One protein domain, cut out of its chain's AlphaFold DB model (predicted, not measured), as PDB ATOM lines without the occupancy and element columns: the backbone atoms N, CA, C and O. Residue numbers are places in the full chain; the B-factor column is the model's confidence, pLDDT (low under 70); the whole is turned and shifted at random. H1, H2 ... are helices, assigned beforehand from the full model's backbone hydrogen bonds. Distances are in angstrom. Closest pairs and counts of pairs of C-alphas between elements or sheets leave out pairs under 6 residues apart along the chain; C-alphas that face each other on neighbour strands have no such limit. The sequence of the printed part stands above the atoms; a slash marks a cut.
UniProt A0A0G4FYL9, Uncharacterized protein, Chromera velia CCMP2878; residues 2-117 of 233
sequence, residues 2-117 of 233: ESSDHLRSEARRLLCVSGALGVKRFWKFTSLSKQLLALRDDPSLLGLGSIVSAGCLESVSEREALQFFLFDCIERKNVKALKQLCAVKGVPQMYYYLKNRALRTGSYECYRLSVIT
ATOM      1  N   GLU A   2      33.022   2.131  40.788       80.56
ATOM      2  CA  GLU A   2      32.504   2.275  39.409       80.56
ATOM      3  C   GLU A   2      32.902   3.576  38.684       80.56
ATOM      4  O   GLU A   2      33.113   3.578  37.473       80.56
ATOM      5  N   SER A   3      33.099   4.678  39.415       87.94
ATOM      6  CA  SER A   3      33.473   5.967  38.813       87.94
ATOM      7  C   SER A   3      34.845   5.956  38.116       87.94
ATOM      8  O   SER A   3      35.031   6.660  37.126       87.94
ATOM      9  N   SER A   4      35.803   5.144  38.583       91.81
ATOM     10  CA  SER A   4      37.155   5.103  38.002       91.81
ATOM     11  C   SER A   4      37.189   4.375  36.657       91.81
ATOM     12  O   SER A   4      37.959   4.745  35.768       91.81
ATOM     13  N   ASP A   5      36.378   3.331  36.491       90.50
ATOM     14  CA  ASP A   5      36.370   2.538  35.259       90.50
ATOM     15  C   ASP A   5      35.673   3.280  34.117       90.50
ATOM     16  O   ASP A   5      36.132   3.213  32.972       90.50
ATOM     17  N   HIS A   6      34.649   4.077  34.438       91.31
ATOM     18  CA  HIS A   6      34.012   4.980  33.481       91.31
ATOM     19  C   HIS A   6      35.013   5.989  32.904       91.31
ATOM     20  O   HIS A   6      35.192   6.055  31.688       91.31
ATOM     21  N   LEU A   7      35.737   6.711  33.768       93.06
ATOM     22  CA  LEU A   7      36.725   7.714  33.349       93.06
ATOM     23  C   LEU A   7      37.837   7.107  32.482       93.06
ATOM     24  O   LEU A   7      38.256   7.698  31.488       93.06
ATOM     25  N   ARG A   8      38.299   5.896  32.818       90.19
ATOM     26  CA  ARG A   8      39.301   5.181  32.012       90.19
ATOM     27  C   ARG A   8      38.761   4.793  30.640       90.19
ATOM     28  O   ARG A   8      39.495   4.889  29.658       90.19
ATOM     29  N   SER A   9      37.515   4.332  30.562       89.44
ATOM     30  CA  SER A   9      36.870   3.991  29.291       89.44
ATOM     31  C   SER A   9      36.733   5.223  28.394       89.44
ATOM     32  O   SER A   9      37.122   5.199  27.223       89.44
ATOM     33  N   GLU A  10      36.282   6.331  28.976       91.62
ATOM     34  CA  GLU A  10      36.096   7.601  28.284       91.62
ATOM     35  C   GLU A  10      37.420   8.180  27.776       91.62
ATOM     36  O   GLU A  10      37.527   8.517  26.598       91.62
ATOM     37  N   ALA A  11      38.473   8.174  28.597       92.19
ATOM     38  CA  ALA A  11      39.802   8.620  28.183       92.19
ATOM     39  C   ALA A  11      40.355   7.806  26.999       92.19
ATOM     40  O   ALA A  11      40.931   8.368  26.067       92.19
ATOM     41  N   ARG A  12      40.153   6.479  26.988       90.62
ATOM     42  CA  ARG A  12      40.573   5.620  25.865       90.62
ATOM     43  C   ARG A  12      39.792   5.928  24.594       90.62
ATOM     44  O   ARG A  12      40.375   5.937  23.513       90.62
ATOM     45  N   ARG A  13      38.488   6.183  24.720       89.69
ATOM     46  CA  ARG A  13      37.641   6.579  23.594       89.69
ATOM     47  C   ARG A  13      38.073   7.934  23.038       89.69
ATOM     48  O   ARG A  13      38.259   8.039  21.833       89.69
ATOM     49  N   LEU A  14      38.305   8.929  23.893       91.38
ATOM     50  CA  LEU A  14      38.787  10.252  23.487       91.38
ATOM     51  C   LEU A  14      40.144  10.169  22.783       91.38
ATOM     52  O   LEU A  14      40.325  10.779  21.734       91.38
ATOM     53  N   LEU A  15      41.069   9.347  23.291       90.38
ATOM     54  CA  LEU A  15      42.354   9.111  22.631       90.38
ATOM     55  C   LEU A  15      42.172   8.528  21.221       90.38
ATOM     56  O   LEU A  15      42.813   9.000  20.283       90.38
ATOM     57  N   CYS A  16      41.285   7.542  21.055       87.62
ATOM     58  CA  CYS A  16      40.955   6.984  19.742       87.62
ATOM     59  C   CYS A  16      40.327   8.018  18.804       87.62
ATOM     60  O   CYS A  16      40.669   8.038  17.633       87.62
ATOM     61  N   VAL A  17      39.422   8.859  19.302       86.88
ATOM     62  CA  VAL A  17      38.680   9.823  18.475       86.88
ATOM     63  C   VAL A  17      39.512  11.062  18.129       86.88
ATOM     64  O   VAL A  17      39.245  11.743  17.148       86.88
ATOM     65  N   SER A  18      40.568  11.343  18.891       87.81
ATOM     66  CA  SER A  18      41.418  12.521  18.676       87.81
ATOM     67  C   SER A  18      42.275  12.492  17.404       87.81
ATOM     68  O   SER A  18      42.931  13.485  17.108       87.81
ATOM     69  N   GLY A  19      42.372  11.362  16.695       85.12
ATOM     70  CA  GLY A  19      43.314  11.217  15.575       85.12
ATOM     71  C   GLY A  19      44.772  10.978  15.992       85.12
ATOM     72  O   GLY A  19      45.560  10.483  15.191       85.12
ATOM     73  N   ALA A  20      45.141  11.220  17.258       88.62
ATOM     74  CA  ALA A  20      46.534  11.227  17.730       88.62
ATOM     75  C   ALA A  20      47.292   9.895  17.555       88.62
ATOM     76  O   ALA A  20      48.526   9.853  17.567       88.62
ATOM     77  N   LEU A  21      46.569   8.780  17.428       89.44
ATOM     78  CA  LEU A  21      47.164   7.460  17.237       89.44
ATOM     79  C   LEU A  21      47.592   7.198  15.781       89.44
ATOM     80  O   LEU A  21      48.469   6.356  15.559       89.44
ATOM     81  N   GLY A  22      46.985   7.870  14.801       90.44
ATOM     82  CA  GLY A  22      47.073   7.478  13.394       90.44
ATOM     83  C   GLY A  22      46.502   6.076  13.133       90.44
ATOM     84  O   GLY A  22      46.160   5.321  14.055       90.44
ATOM     85  N   VAL A  23      46.420   5.674  11.863       91.88
ATOM     86  CA  VAL A  23      45.732   4.426  11.457       91.88
ATOM     87  C   VAL A  23      46.363   3.187  12.101       91.88
ATOM     88  O   VAL A  23      45.680   2.340  12.685       91.88
ATOM     89  N   LYS A  24      47.696   3.085  12.052       90.31
ATOM     90  CA  LYS A  24      48.425   1.888  12.498       90.31
ATOM     91  C   LYS A  24      48.343   1.677  14.008       90.31
ATOM     92  O   LYS A  24      48.162   0.541  14.454       90.31
ATOM     93  N   ARG A  25      48.508   2.732  14.820       93.19
ATOM     94  CA  ARG A  25      48.439   2.580  16.285       93.19
ATOM     95  C   ARG A  25      46.994   2.449  16.740       93.19
ATOM     96  O   ARG A  25      46.762   1.645  17.637       93.19
ATOM     97  N   PHE A  26      46.037   3.113  16.084       94.25
ATOM     98  CA  PHE A  26      44.612   2.880  16.323       94.25
ATOM     99  C   PHE A  26      44.270   1.398  16.154       94.25
ATOM    100  O   PHE A  26      43.668   0.798  17.048       94.25
ATOM    101  N   TRP A  27      44.737   0.758  15.077       94.44
ATOM    102  CA  TRP A  27      44.485  -0.667  14.853       94.44
ATOM    103  C   TRP A  27      45.153  -1.578  15.889       94.44
ATOM    104  O   TRP A  27      44.599  -2.606  16.246       94.44
ATOM    105  N   LYS A  28      46.320  -1.229  16.432       94.38
ATOM    106  CA  LYS A  28      46.931  -2.022  17.519       94.38
ATOM    107  C   LYS A  28      46.234  -1.801  18.860       94.38
ATOM    108  O   LYS A  28      45.987  -2.743  19.609       94.38
ATOM    109  N   PHE A  29      45.898  -0.555  19.160       94.25
ATOM    110  CA  PHE A  29      45.287  -0.172  20.423       94.25
ATOM    111  C   PHE A  29      43.877  -0.747  20.563       94.25
ATOM    112  O   PHE A  29      43.533  -1.346  21.581       94.25
ATOM    113  N   THR A  30      43.080  -0.656  19.502       94.94
ATOM    114  CA  THR A  30      41.708  -1.174  19.514       94.94
ATOM    115  C   THR A  30      41.637  -2.692  19.653       94.94
ATOM    116  O   THR A  30      40.628  -3.182  20.136       94.94
ATOM    117  N   SER A  31      42.695  -3.452  19.332       94.88
ATOM    118  CA  SER A  31      42.701  -4.912  19.546       94.88
ATOM    119  C   SER A  31      42.854  -5.334  21.008       94.88
ATOM    120  O   SER A  31      42.679  -6.510  21.309       94.88
ATOM    121  N   LEU A  32      43.153  -4.405  21.920       94.75
ATOM    122  CA  LEU A  32      43.366  -4.714  23.337       94.75
ATOM    123  C   LEU A  32      42.061  -4.983  24.108       94.75
ATOM    124  O   LEU A  32      42.107  -5.521  25.210       94.75
ATOM    125  N   SER A  33      40.897  -4.596  23.573       95.12
ATOM    126  CA  SER A  33      39.598  -4.791  24.232       95.12
ATOM    127  C   SER A  33      38.456  -4.917  23.226       95.12
ATOM    128  O   SER A  33      38.436  -4.230  22.208       95.12
ATOM    129  N   LYS A  34      37.444  -5.733  23.554       94.38
ATOM    130  CA  LYS A  34      36.207  -5.868  22.761       94.38
ATOM    131  C   LYS A  34      35.448  -4.546  22.616       94.38
ATOM    132  O   LYS A  34      34.908  -4.276  21.552       94.38
ATOM    133  N   GLN A  35      35.446  -3.715  23.659       92.62
ATOM    134  CA  GLN A  35      34.803  -2.397  23.613       92.62
ATOM    135  C   GLN A  35      35.510  -1.462  22.626       92.62
ATOM    136  O   GLN A  35      34.858  -0.747  21.878       92.62
ATOM    137  N   LEU A  36      36.847  -1.504  22.576       93.50
ATOM    138  CA  LEU A  36      37.618  -0.688  21.637       93.50
ATOM    139  C   LEU A  36      37.555  -1.237  20.209       93.50
ATOM    140  O   LEU A  36      37.598  -0.460  19.261       93.50
ATOM    141  N   LEU A  37      37.426  -2.555  20.039       95.38
ATOM    142  CA  LEU A  37      37.204  -3.171  18.730       95.38
ATOM    143  C   LEU A  37      35.942  -2.627  18.052       95.38
ATOM    144  O   LEU A  37      35.978  -2.412  16.843       95.38
ATOM    145  N   ALA A  38      34.879  -2.353  18.816       95.69
ATOM    146  CA  ALA A  38      33.639  -1.785  18.287       95.69
ATOM    147  C   ALA A  38      33.848  -0.418  17.610       95.69
ATOM    148  O   ALA A  38      33.137  -0.090  16.667       95.69
ATOM    149  N   LEU A  39      34.877   0.344  18.007       95.38
ATOM    150  CA  LEU A  39      35.218   1.615  17.357       95.38
ATOM    151  C   LEU A  39      35.672   1.435  15.903       95.38
ATOM    152  O   LEU A  39      35.594   2.380  15.129       95.38
ATOM    153  N   ARG A  40      36.144   0.244  15.505       95.94
ATOM    154  CA  ARG A  40      36.495  -0.040  14.102       95.94
ATOM    155  C   ARG A  40      35.276  -0.217  13.209       95.94
ATOM    156  O   ARG A  40      35.390  -0.058  12.001       95.94
ATOM    157  N   ASP A  41      34.158  -0.627  13.795       96.25
ATOM    158  CA  ASP A  41      32.907  -0.869  13.082       96.25
ATOM    159  C   ASP A  41      32.058   0.410  12.965       96.25
ATOM    160  O   ASP A  41      31.089   0.422  12.212       96.25
ATOM    161  N   ASP A  42      32.429   1.486  13.668       95.62
ATOM    162  CA  ASP A  42      31.778   2.795  13.599       95.62
ATOM    163  C   ASP A  42      32.487   3.700  12.568       95.62
ATOM    164  O   ASP A  42      33.581   4.199  12.846       95.62
ATOM    165  N   PRO A  43      31.900   3.937  11.376       95.38
ATOM    166  CA  PRO A  43      32.507   4.772  10.344       95.38
ATOM    167  C   PRO A  43      32.363   6.279  10.615       95.38
ATOM    168  O   PRO A  43      32.832   7.087   9.812       95.38
ATOM    169  N   SER A  44      31.688   6.678  11.696       95.12
ATOM    170  CA  SER A  44      31.479   8.081  12.044       95.12
ATOM    171  C   SER A  44      32.731   8.724  12.651       95.12
ATOM    172  O   SER A  44      33.721   8.065  12.977       95.12
ATOM    173  N   LEU A  45      32.663  10.038  12.877       92.69
ATOM    174  CA  LEU A  45      33.694  10.794  13.595       92.69
ATOM    175  C   LEU A  45      33.830  10.395  15.074       92.69
ATOM    176  O   LEU A  45      34.713  10.905  15.747       92.69
ATOM    177  N   LEU A  46      32.989   9.501  15.601       91.88
ATOM    178  CA  LEU A  46      33.108   8.966  16.962       91.88
ATOM    179  C   LEU A  46      33.832   7.609  17.016       91.88
ATOM    180  O   LEU A  46      34.052   7.082  18.112       91.88
ATOM    181  N   GLY A  47      34.222   7.072  15.857       94.31
ATOM    182  CA  GLY A  47      34.907   5.793  15.700       94.31
ATOM    183  C   GLY A  47      36.053   5.878  14.696       94.31
ATOM    184  O   GLY A  47      36.861   6.807  14.732       94.31
ATOM    185  N   LEU A  48      36.129   4.907  13.789       95.06
ATOM    186  CA  LEU A  48      37.154   4.805  12.753       95.06
ATOM    187  C   LEU A  48      37.198   6.044  11.853       95.06
ATOM    188  O   LEU A  48      38.283   6.465  11.454       95.06
ATOM    189  N   GLY A  49      36.041   6.651  11.582       94.12
ATOM    190  CA  GLY A  49      35.939   7.847  10.752       94.12
ATOM    191  C   GLY A  49      36.750   9.028  11.277       94.12
ATOM    192  O   GLY A  49      37.225   9.817  10.473       94.12
ATOM    193  N   SER A  50      36.982   9.125  12.590       92.12
ATOM    194  CA  SER A  50      37.846  10.169  13.159       92.12
ATOM    195  C   SER A  50      39.286  10.078  12.648       92.12
ATOM    196  O   SER A  50      39.836  11.081  12.206       92.12
ATOM    197  N   ILE A  51      39.856   8.869  12.615       91.75
ATOM    198  CA  ILE A  51      41.258   8.598  12.263       91.75
ATOM    199  C   ILE A  51      41.527   8.746  10.765       91.75
ATOM    200  O   ILE A  51      42.627   9.106  10.362       91.75
ATOM    201  N   VAL A  52      40.536   8.428   9.935       90.19
ATOM    202  CA  VAL A  52      40.648   8.488   8.468       90.19
ATOM    203  C   VAL A  52      39.882   9.674   7.872       90.19
ATOM    204  O   VAL A  52      39.676   9.735   6.662       90.19
ATOM    205  N   SER A  53      39.447  10.614   8.716       86.56
ATOM    206  CA  SER A  53      38.848  11.872   8.272       86.56
ATOM    207  C   SER A  53      39.870  12.720   7.514       86.56
ATOM    208  O   SER A  53      41.076  12.605   7.731       86.56
ATOM    209  N   ALA A  54      39.375  13.621   6.660       73.88
ATOM    210  CA  ALA A  54      40.218  14.522   5.877       73.88
ATOM    211  C   ALA A  54      41.233  15.290   6.746       73.88
ATOM    212  O   ALA A  54      42.395  15.376   6.367       73.88
ATOM    213  N   GLY A  55      40.831  15.743   7.942       78.62
ATOM    214  CA  GLY A  55      41.724  16.451   8.867       78.62
ATOM    215  C   GLY A  55      42.884  15.596   9.392       78.62
ATOM    216  O   GLY A  55      44.001  16.079   9.537       78.62
ATOM    217  N   CYS A  56      42.676  14.296   9.623       79.00
ATOM    218  CA  CYS A  56      43.761  13.398  10.048       79.00
ATOM    219  C   CYS A  56      44.687  12.993   8.892       79.00
ATOM    220  O   CYS A  56      45.847  12.640   9.104       79.00
ATOM    221  N   LEU A  57      44.180  13.063   7.662       83.00
ATOM    222  CA  LEU A  57      44.908  12.729   6.442       83.00
ATOM    223  C   LEU A  57      45.575  13.950   5.784       83.00
ATOM    224  O   LEU A  57      46.077  13.843   4.665       83.00
ATOM    225  N   GLU A  58      45.647  15.092   6.474       80.81
ATOM    226  CA  GLU A  58      46.400  16.264   6.004       80.81
ATOM    227  C   GLU A  58      47.889  15.933   5.825       80.81
ATOM    228  O   GLU A  58      48.521  16.323   4.836       80.81
ATOM    229  N   SER A  59      48.455  15.138   6.740       84.62
ATOM    230  CA  SER A  59      49.848  14.714   6.624       84.62
ATOM    231  C   SER A  59      50.024  13.656   5.528       84.62
ATOM    232  O   SER A  59      49.277  12.678   5.428       84.62
ATOM    233  N   VAL A  60      51.067  13.824   4.710       81.38
ATOM    234  CA  VAL A  60      51.462  12.833   3.692       81.38
ATOM    235  C   VAL A  60      51.732  11.469   4.341       81.38
ATOM    236  O   VAL A  60      51.275  10.448   3.838       81.38
ATOM    237  N   SER A  61      52.377  11.456   5.511       84.44
ATOM    238  CA  SER A  61      52.707  10.227   6.237       84.44
ATOM    239  C   SER A  61      51.486   9.416   6.676       84.44
ATOM    240  O   SER A  61      51.532   8.190   6.620       84.44
ATOM    241  N   GLU A  62      50.389  10.056   7.102       88.12
ATOM    242  CA  GLU A  62      49.172   9.325   7.496       88.12
ATOM    243  C   GLU A  62      48.422   8.779   6.275       88.12
ATOM    244  O   GLU A  62      47.938   7.645   6.313       88.12
ATOM    245  N   ARG A  63      48.397   9.519   5.155       87.19
ATOM    246  CA  ARG A  63      47.849   9.013   3.880       87.19
ATOM    247  C   ARG A  63      48.601   7.791   3.376       87.19
ATOM    248  O   ARG A  63      47.972   6.821   2.947       87.19
ATOM    249  N   GLU A  64      49.925   7.812   3.470       85.25
ATOM    250  CA  GLU A  64      50.770   6.665   3.143       85.25
ATOM    251  C   GLU A  64      50.543   5.510   4.117       85.25
ATOM    252  O   GLU A  64      50.381   4.367   3.696       85.25
ATOM    253  N   ALA A  65      50.465   5.780   5.422       89.25
ATOM    254  CA  ALA A  65      50.197   4.748   6.417       89.25
ATOM    255  C   ALA A  65      48.845   4.056   6.181       89.25
ATOM    256  O   ALA A  65      48.771   2.826   6.252       89.25
ATOM    257  N   LEU A  66      47.794   4.819   5.861       91.75
ATOM    258  CA  LEU A  66      46.483   4.290   5.482       91.75
ATOM    259  C   LEU A  66      46.571   3.447   4.207       91.75
ATOM    260  O   LEU A  66      46.053   2.332   4.164       91.75
ATOM    261  N   GLN A  67      47.268   3.949   3.191       88.44
ATOM    262  CA  GLN A  67      47.493   3.247   1.934       88.44
ATOM    263  C   GLN A  67      48.185   1.894   2.143       88.44
ATOM    264  O   GLN A  67      47.679   0.866   1.691       88.44
ATOM    265  N   PHE A  68      49.309   1.878   2.860       88.31
ATOM    266  CA  PHE A  68      50.024   0.648   3.202       88.31
ATOM    267  C   PHE A  68      49.131  -0.321   3.965       88.31
ATOM    268  O   PHE A  68      49.150  -1.522   3.708       88.31
ATOM    269  N   PHE A  69      48.324   0.200   4.887       92.31
ATOM    270  CA  PHE A  69      47.413  -0.618   5.666       92.31
ATOM    271  C   PHE A  69      46.322  -1.260   4.796       92.31
ATOM    272  O   PHE A  69      46.028  -2.445   4.958       92.31
ATOM    273  N   LEU A  70      45.775  -0.530   3.821       92.38
ATOM    274  CA  LEU A  70      44.831  -1.073   2.842       92.38
ATOM    275  C   LEU A  70      45.470  -2.169   1.974       92.38
ATOM    276  O   LEU A  70      44.807  -3.159   1.658       92.38
ATOM    277  N   PHE A  71      46.752  -2.038   1.614       90.19
ATOM    278  CA  PHE A  71      47.439  -3.043   0.784       90.19
ATOM    279  C   PHE A  71      47.705  -4.302   1.570       90.19
ATOM    280  O   PHE A  71      47.402  -5.386   1.084       90.19
ATOM    281  N   ASP A  72      48.194  -4.148   2.797       92.31
ATOM    282  CA  ASP A  72      48.403  -5.259   3.715       92.31
ATOM    283  C   ASP A  72      47.078  -5.995   3.972       92.31
ATOM    284  O   ASP A  72      47.043  -7.225   3.974       92.31
ATOM    285  N   CYS A  73      45.949  -5.276   4.065       93.56
ATOM    286  CA  CYS A  73      44.630  -5.907   4.138       93.56
ATOM    287  C   CYS A  73      44.302  -6.740   2.890       93.56
ATOM    288  O   CYS A  73      43.768  -7.837   3.031       93.56
ATOM    289  N   ILE A  74      44.615  -6.259   1.684       93.25
ATOM    290  CA  ILE A  74      44.396  -7.010   0.438       93.25
ATOM    291  C   ILE A  74      45.314  -8.233   0.373       93.25
ATOM    292  O   ILE A  74      44.840  -9.340   0.145       93.25
ATOM    293  N   GLU A  75      46.612  -8.053   0.602       91.19
ATOM    294  CA  GLU A  75      47.624  -9.113   0.532       91.19
ATOM    295  C   GLU A  75      47.350 -10.231   1.541       91.19
ATOM    296  O   GLU A  75      47.462 -11.411   1.213       91.19
ATOM    297  N   ARG A  76      46.900  -9.874   2.749       94.56
ATOM    298  CA  ARG A  76      46.501 -10.833   3.790       94.56
ATOM    299  C   ARG A  76      45.066 -11.335   3.653       94.56
ATOM    300  O   ARG A  76      44.614 -12.073   4.527       94.56
ATOM    301  N   LYS A  77      44.323 -10.922   2.620       95.06
ATOM    302  CA  LYS A  77      42.895 -11.241   2.436       95.06
ATOM    303  C   LYS A  77      42.038 -10.882   3.665       95.06
ATOM    304  O   LYS A  77      41.064 -11.560   3.988       95.06
ATOM    305  N   ASN A  78      42.383  -9.802   4.367       95.06
ATOM    306  CA  ASN A  78      41.649  -9.289   5.522       95.06
ATOM    307  C   ASN A  78      40.429  -8.467   5.078       95.06
ATOM    308  O   ASN A  78      40.377  -7.241   5.203       95.06
ATOM    309  N   VAL A  79      39.424  -9.175   4.560       94.69
ATOM    310  CA  VAL A  79      38.173  -8.601   4.040       94.69
ATOM    311  C   VAL A  79      37.459  -7.757   5.098       94.69
ATOM    312  O   VAL A  79      36.898  -6.715   4.771       94.69
ATOM    313  N   LYS A  80      37.503  -8.167   6.375       95.12
ATOM    314  CA  LYS A  80      36.840  -7.442   7.468       95.12
ATOM    315  C   LYS A  80      37.438  -6.051   7.667       95.12
ATOM    316  O   LYS A  80      36.688  -5.079   7.669       95.12
ATOM    317  N   ALA A  81      38.759  -5.954   7.816       94.81
ATOM    318  CA  ALA A  81      39.421  -4.665   8.007       94.81
ATOM    319  C   ALA A  81      39.244  -3.753   6.787       94.81
ATOM    320  O   ALA A  81      38.942  -2.571   6.936       94.81
ATOM    321  N   LEU A  82      39.345  -4.325   5.584       94.00
ATOM    322  CA  LEU A  82      39.117  -3.590   4.345       94.00
ATOM    323  C   LEU A  82      37.685  -3.043   4.269       94.00
ATOM    324  O   LEU A  82      37.492  -1.869   3.979       94.00
ATOM    325  N   LYS A  83      36.679  -3.858   4.615       94.12
ATOM    326  CA  LYS A  83      35.273  -3.430   4.675       94.12
ATOM    327  C   LYS A  83      35.056  -2.303   5.689       94.12
ATOM    328  O   LYS A  83      34.342  -1.361   5.371       94.12
ATOM    329  N   GLN A  84      35.667  -2.392   6.872       94.81
ATOM    330  CA  GLN A  84      35.592  -1.351   7.906       94.81
ATOM    331  C   GLN A  84      36.149  -0.012   7.399       94.81
ATOM    332  O   GLN A  84      35.479   1.009   7.502       94.81
ATOM    333  N   LEU A  85      37.335  -0.017   6.782       93.62
ATOM    334  CA  LEU A  85      37.949   1.197   6.228       93.62
ATOM    335  C   LEU A  85      37.142   1.780   5.074       93.62
ATOM    336  O   LEU A  85      36.901   2.982   5.030       93.62
ATOM    337  N   CYS A  86      36.695   0.929   4.153       91.19
ATOM    338  CA  CYS A  86      35.901   1.359   3.013       91.19
ATOM    339  C   CYS A  86      34.512   1.879   3.424       91.19
ATOM    340  O   CYS A  86      33.916   2.643   2.672       91.19
ATOM    341  N   ALA A  87      33.998   1.507   4.600       92.00
ATOM    342  CA  ALA A  87      32.751   2.058   5.126       92.00
ATOM    343  C   ALA A  87      32.870   3.537   5.531       92.00
ATOM    344  O   ALA A  87      31.847   4.210   5.663       92.00
ATOM    345  N   VAL A  88      34.088   4.063   5.712       92.00
ATOM    346  CA  VAL A  88      34.283   5.488   5.976       92.00
ATOM    347  C   VAL A  88      34.159   6.295   4.686       92.00
ATOM    348  O   VAL A  88      34.813   6.014   3.678       92.00
ATOM    349  N   LYS A  89      33.340   7.349   4.741       88.62
ATOM    350  CA  LYS A  89      33.122   8.283   3.632       88.62
ATOM    351  C   LYS A  89      34.455   8.863   3.134       88.62
ATOM    352  O   LYS A  89      35.218   9.413   3.919       88.62
ATOM    353  N   GLY A  90      34.705   8.769   1.829       84.44
ATOM    354  CA  GLY A  90      35.893   9.323   1.169       84.44
ATOM    355  C   GLY A  90      37.049   8.332   0.995       84.44
ATOM    356  O   GLY A  90      37.839   8.491   0.065       84.44
ATOM    357  N   VAL A  91      37.142   7.282   1.826       88.44
ATOM    358  CA  VAL A  91      38.258   6.316   1.765       88.44
ATOM    359  C   VAL A  91      38.309   5.548   0.442       88.44
ATOM    360  O   VAL A  91      39.367   5.553  -0.189       88.44
ATOM    361  N   PRO A  92      37.221   4.919  -0.044       84.38
ATOM    362  CA  PRO A  92      37.252   4.207  -1.323       84.38
ATOM    363  C   PRO A  92      37.681   5.092  -2.500       84.38
ATOM    364  O   PRO A  92      38.447   4.656  -3.358       84.38
ATOM    365  N   GLN A  93      37.233   6.350  -2.507       79.94
ATOM    366  CA  GLN A  93      37.515   7.305  -3.574       79.94
ATOM    367  C   GLN A  93      38.959   7.825  -3.539       79.94
ATOM    368  O   GLN A  93      39.414   8.430  -4.500       79.94
ATOM    369  N   MET A  94      39.710   7.656  -2.448       77.94
ATOM    370  CA  MET A  94      41.132   8.033  -2.427       77.94
ATOM    371  C   MET A  94      42.016   7.001  -3.147       77.94
ATOM    372  O   MET A  94      43.089   7.342  -3.659       77.94
ATOM    373  N   TYR A  95      41.557   5.747  -3.239       78.62
ATOM    374  CA  TYR A  95      42.397   4.602  -3.590       78.62
ATOM    375  C   TYR A  95      41.794   3.710  -4.692       78.62
ATOM    376  O   TYR A  95      41.604   2.507  -4.520       78.62
ATOM    377  N   TYR A  96      41.554   4.283  -5.876       72.50
ATOM    378  CA  TYR A  96      40.968   3.589  -7.040       72.50
ATOM    379  C   TYR A  96      41.668   2.283  -7.454       72.50
ATOM    380  O   TYR A  96      41.045   1.343  -7.943       72.50
ATOM    381  N   TYR A  97      42.972   2.182  -7.227       76.00
ATOM    382  CA  TYR A  97      43.779   1.044  -7.659       76.00
ATOM    383  C   TYR A  97      43.688  -0.163  -6.695       76.00
ATOM    384  O   TYR A  97      44.261  -1.215  -6.993       76.00
ATOM    385  N   LEU A  98      42.973  -0.066  -5.558       84.12
ATOM    386  CA  LEU A  98      42.755  -1.208  -4.650       84.12
ATOM    387  C   LEU A  98      42.133  -2.398  -5.387       84.12
ATOM    388  O   LEU A  98      42.504  -3.542  -5.135       84.12
ATOM    389  N   LYS A  99      41.249  -2.126  -6.353       83.44
ATOM    390  CA  LYS A  99      40.649  -3.142  -7.222       83.44
ATOM    391  C   LYS A  99      41.707  -3.886  -8.037       83.44
ATOM    392  O   LYS A  99      41.761  -5.114  -8.002       83.44
ATOM    393  N   ASN A 100      42.576  -3.143  -8.723       78.69
ATOM    394  CA  ASN A 100      43.655  -3.709  -9.532       78.69
ATOM    395  C   ASN A 100      44.635  -4.498  -8.678       78.69
ATOM    396  O   ASN A 100      45.073  -5.576  -9.073       78.69
ATOM    397  N   ARG A 101      44.953  -3.988  -7.484       83.69
ATOM    398  CA  ARG A 101      45.799  -4.696  -6.527       83.69
ATOM    399  C   ARG A 101      45.150  -6.012  -6.107       83.69
ATOM    400  O   ARG A 101      45.805  -7.039  -6.208       83.69
ATOM    401  N   ALA A 102      43.876  -5.998  -5.708       88.94
ATOM    402  CA  ALA A 102      43.148  -7.200  -5.301       88.94
ATOM    403  C   ALA A 102      43.032  -8.234  -6.430       88.94
ATOM    404  O   ALA A 102      43.174  -9.428  -6.174       88.94
ATOM    405  N   LEU A 103      42.830  -7.787  -7.673       84.56
ATOM    406  CA  LEU A 103      42.830  -8.659  -8.846       84.56
ATOM    407  C   LEU A 103      44.210  -9.298  -9.064       84.56
ATOM    408  O   LEU A 103      44.310 -10.516  -9.177       84.56
ATOM    409  N   ARG A 104      45.279  -8.490  -9.053       82.62
ATOM    410  CA  ARG A 104      46.663  -8.960  -9.250       82.62
ATOM    411  C   ARG A 104      47.132  -9.918  -8.154       82.62
ATOM    412  O   ARG A 104      47.888 -10.834  -8.447       82.62
ATOM    413  N   THR A 105      46.688  -9.737  -6.910       85.44
ATOM    414  CA  THR A 105      47.027 -10.641  -5.797       85.44
ATOM    415  C   THR A 105      46.103 -11.861  -5.700       85.44
ATOM    416  O   THR A 105      46.227 -12.644  -4.757       85.44
ATOM    417  N   GLY A 106      45.141 -12.030  -6.617       90.19
ATOM    418  CA  GLY A 106      44.163 -13.127  -6.571       90.19
ATOM    419  C   GLY A 106      43.234 -13.073  -5.350       90.19
ATOM    420  O   GLY A 106      42.704 -14.094  -4.906       90.19
ATOM    421  N   SER A 107      43.049 -11.891  -4.761       90.00
ATOM    422  CA  SER A 107      42.220 -11.668  -3.574       90.00
ATOM    423  C   SER A 107      40.787 -11.329  -3.977       90.00
ATOM    424  O   SER A 107      40.303 -10.217  -3.757       90.00
ATOM    425  N   TYR A 108      40.101 -12.302  -4.586       90.06
ATOM    426  CA  TYR A 108      38.777 -12.113  -5.189       90.06
ATOM    427  C   TYR A 108      37.708 -11.618  -4.207       90.06
ATOM    428  O   TYR A 108      36.871 -10.810  -4.589       90.06
ATOM    429  N   GLU A 109      37.749 -12.025  -2.936       91.06
ATOM    430  CA  GLU A 109      36.808 -11.525  -1.920       91.06
ATOM    431  C   GLU A 109      37.004 -10.030  -1.636       91.06
ATOM    432  O   GLU A 109      36.035  -9.280  -1.545       91.06
ATOM    433  N   CYS A 110      38.260  -9.571  -1.572       90.50
ATOM    434  CA  CYS A 110      38.567  -8.147  -1.475       90.50
ATOM    435  C   CYS A 110      38.094  -7.413  -2.734       90.50
ATOM    436  O   CYS A 110      37.427  -6.396  -2.615       90.50
ATOM    437  N   TYR A 111      38.366  -7.959  -3.923       86.69
ATOM    438  CA  TYR A 111      37.906  -7.401  -5.201       86.69
ATOM    439  C   TYR A 111      36.375  -7.267  -5.273       86.69
ATOM    440  O   TYR A 111      35.865  -6.260  -5.758       86.69
ATOM    441  N   ARG A 112      35.639  -8.269  -4.774       86.81
ATOM    442  CA  ARG A 112      34.169  -8.321  -4.785       86.81
ATOM    443  C   ARG A 112      33.505  -7.394  -3.781       86.81
ATOM    444  O   ARG A 112      32.289  -7.225  -3.875       86.81
ATOM    445  N   LEU A 113      34.240  -6.818  -2.825       85.31
ATOM    446  CA  LEU A 113      33.658  -5.842  -1.913       85.31
ATOM    447  C   LEU A 113      33.049  -4.719  -2.749       85.31
ATOM    448  O   LEU A 113      33.752  -3.942  -3.396       85.31
ATOM    449  N   SER A 114      31.717  -4.655  -2.727       58.69
ATOM    450  CA  SER A 114      30.932  -3.719  -3.526       58.69
ATOM    451  C   SER A 114      31.388  -2.290  -3.304       58.69
ATOM    452  O   SER A 114      31.368  -1.530  -4.245       58.69
ATOM    453  N   VAL A 115      31.914  -1.954  -2.127       62.41
ATOM    454  CA  VAL A 115      32.441  -0.624  -1.802       62.41
ATOM    455  C   VAL A 115      33.687  -0.236  -2.621       62.41
ATOM    456  O   VAL A 115      33.851   0.929  -2.977       62.41
ATOM    457  N   ILE A 116      34.521  -1.209  -3.012       64.38
ATOM    458  CA  ILE A 116      35.611  -1.003  -3.989       64.38
ATOM    459  C   ILE A 116      35.037  -0.807  -5.406       64.38
ATOM    460  O   ILE A 116      35.666  -0.200  -6.265       64.38
ATOM    461  N   THR A 117      33.821  -1.298  -5.650       55.53
ATOM    462  CA  THR A 117      33.191  -1.374  -6.977       55.53
ATOM    463  C   THR A 117      32.160  -0.261  -7.234       55.53
ATOM    464  O   THR A 117      31.957   0.124  -8.380       55.53
TER     465      THR A 117
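AT A GLANCE: This is residues 2 to 117 of the 233 residues of an uncharacterized protein of Chromera velia CCMP2878 (UniProt A0A0G4FYL9). Two groups of helices sit end to end, and H1, with H5 one of the two longest helices, reaches out from one end as an arm, with residues 2 to 8 sticking out free. The group next to this arm holds H2, H3 and H4 with the last turn of H1; the other is built on the helical hairpin H5 and H6, with H8 packed on the last part of H5 and H9 packed on H8, and residues 62 to 69 of H5 join the groups by packing on H2. The printed part has 116 residues with ten named helices, H1 to H10 in order along the chain, and no named strand: the class is all helix. By its radius of gyration of the C-alphas, 14.7 A, the whole is compact, yet its outline is elongated, with spans of 51 by 28 by 19 A.

HOW THE PARTS SIT: H5, residues 60 to 75, is one of the two longest helices. It forms a helical hairpin with H6, residues 79 to 86: they run opposite ways at a shallow tilt of 30 degrees and touch through residues 70 to 74 of H5 alone, with Cys 73 and Leu 82 the closest C-alphas at 6.0 A. With residues 70 to 75 alone, H5 also touches H8, residues 98 to 104, at a steep tilt of 39 degrees, the same way; the closest C-alphas are those of Ile 74 and Ala 102, 5.9 A apart. H8 touches H9, residues 108 to 112, where the C-alphas of Ala 102 and Tyr 111 come closest at 5.2 A. H10, residues 114 to 117, only just touches H6, with 3 pairs of C-alphas within 8 A; the closest are those of Cys 86 and Val 115, 6.3 A apart. H7, residues 91 to 94, touches no helix but is near H5. With residues 62 to 69 alone, H5 touches H2, residues 22 to 30, at a steep tilt of 55 degrees, the same way; the C-alphas of Val 23 and Leu 66 are closest, at 6.0 A. H2 and H3, residues 34 to 40, touch only at the corner by their link, with Thr 30 and Leu 36 the closest C-alphas at 4.6 A. H1, residues 2 to 17, touches H4, residues 48 to 51, with residues 16 to 17 alone, and the C-alphas of Val 17 and Ser 50 are closest at 5.4 A. H1 is apart from H5 and H6, among others. Every O i to N i+4 pair is within hydrogen-bond range in H1, H2, H5, H6, H8 and H9; H3 has 1 of 3, beside 4 of 4 O i to N i+3 pairs, and H4, H7 and H10 are too short for an O i to N i+4 pair.

IN THESE COORDINATES: H5 measures 22.5 A from C-alpha 60 at (51.462, 12.833, 3.692) to C-alpha 75. H1 measures 23.1 A and begins at C-alpha 2, (32.504, 2.275, 39.409). H2 is 11.9 A long, H3 10.4 A, H6 10.3 A and H8 9.8 A. The shorter H4, H7, H9 and H10 have four or five residues each, and H10 ends at C-alpha 117, (33.191, -1.374, -6.977).

THE WHOLE: The two C-alphas farthest apart are those of Ser 3 and Arg 104, at 52.0 A. The printed part, residues 2 to 117, has no cut. No link is long; those from H3 to H4 and from H4 to H5 are short, and the others are tight. The mean pLDDT of the printed part is 88.5, and the model's confidence is under 70 at residues 114 to 117, which belong to H10.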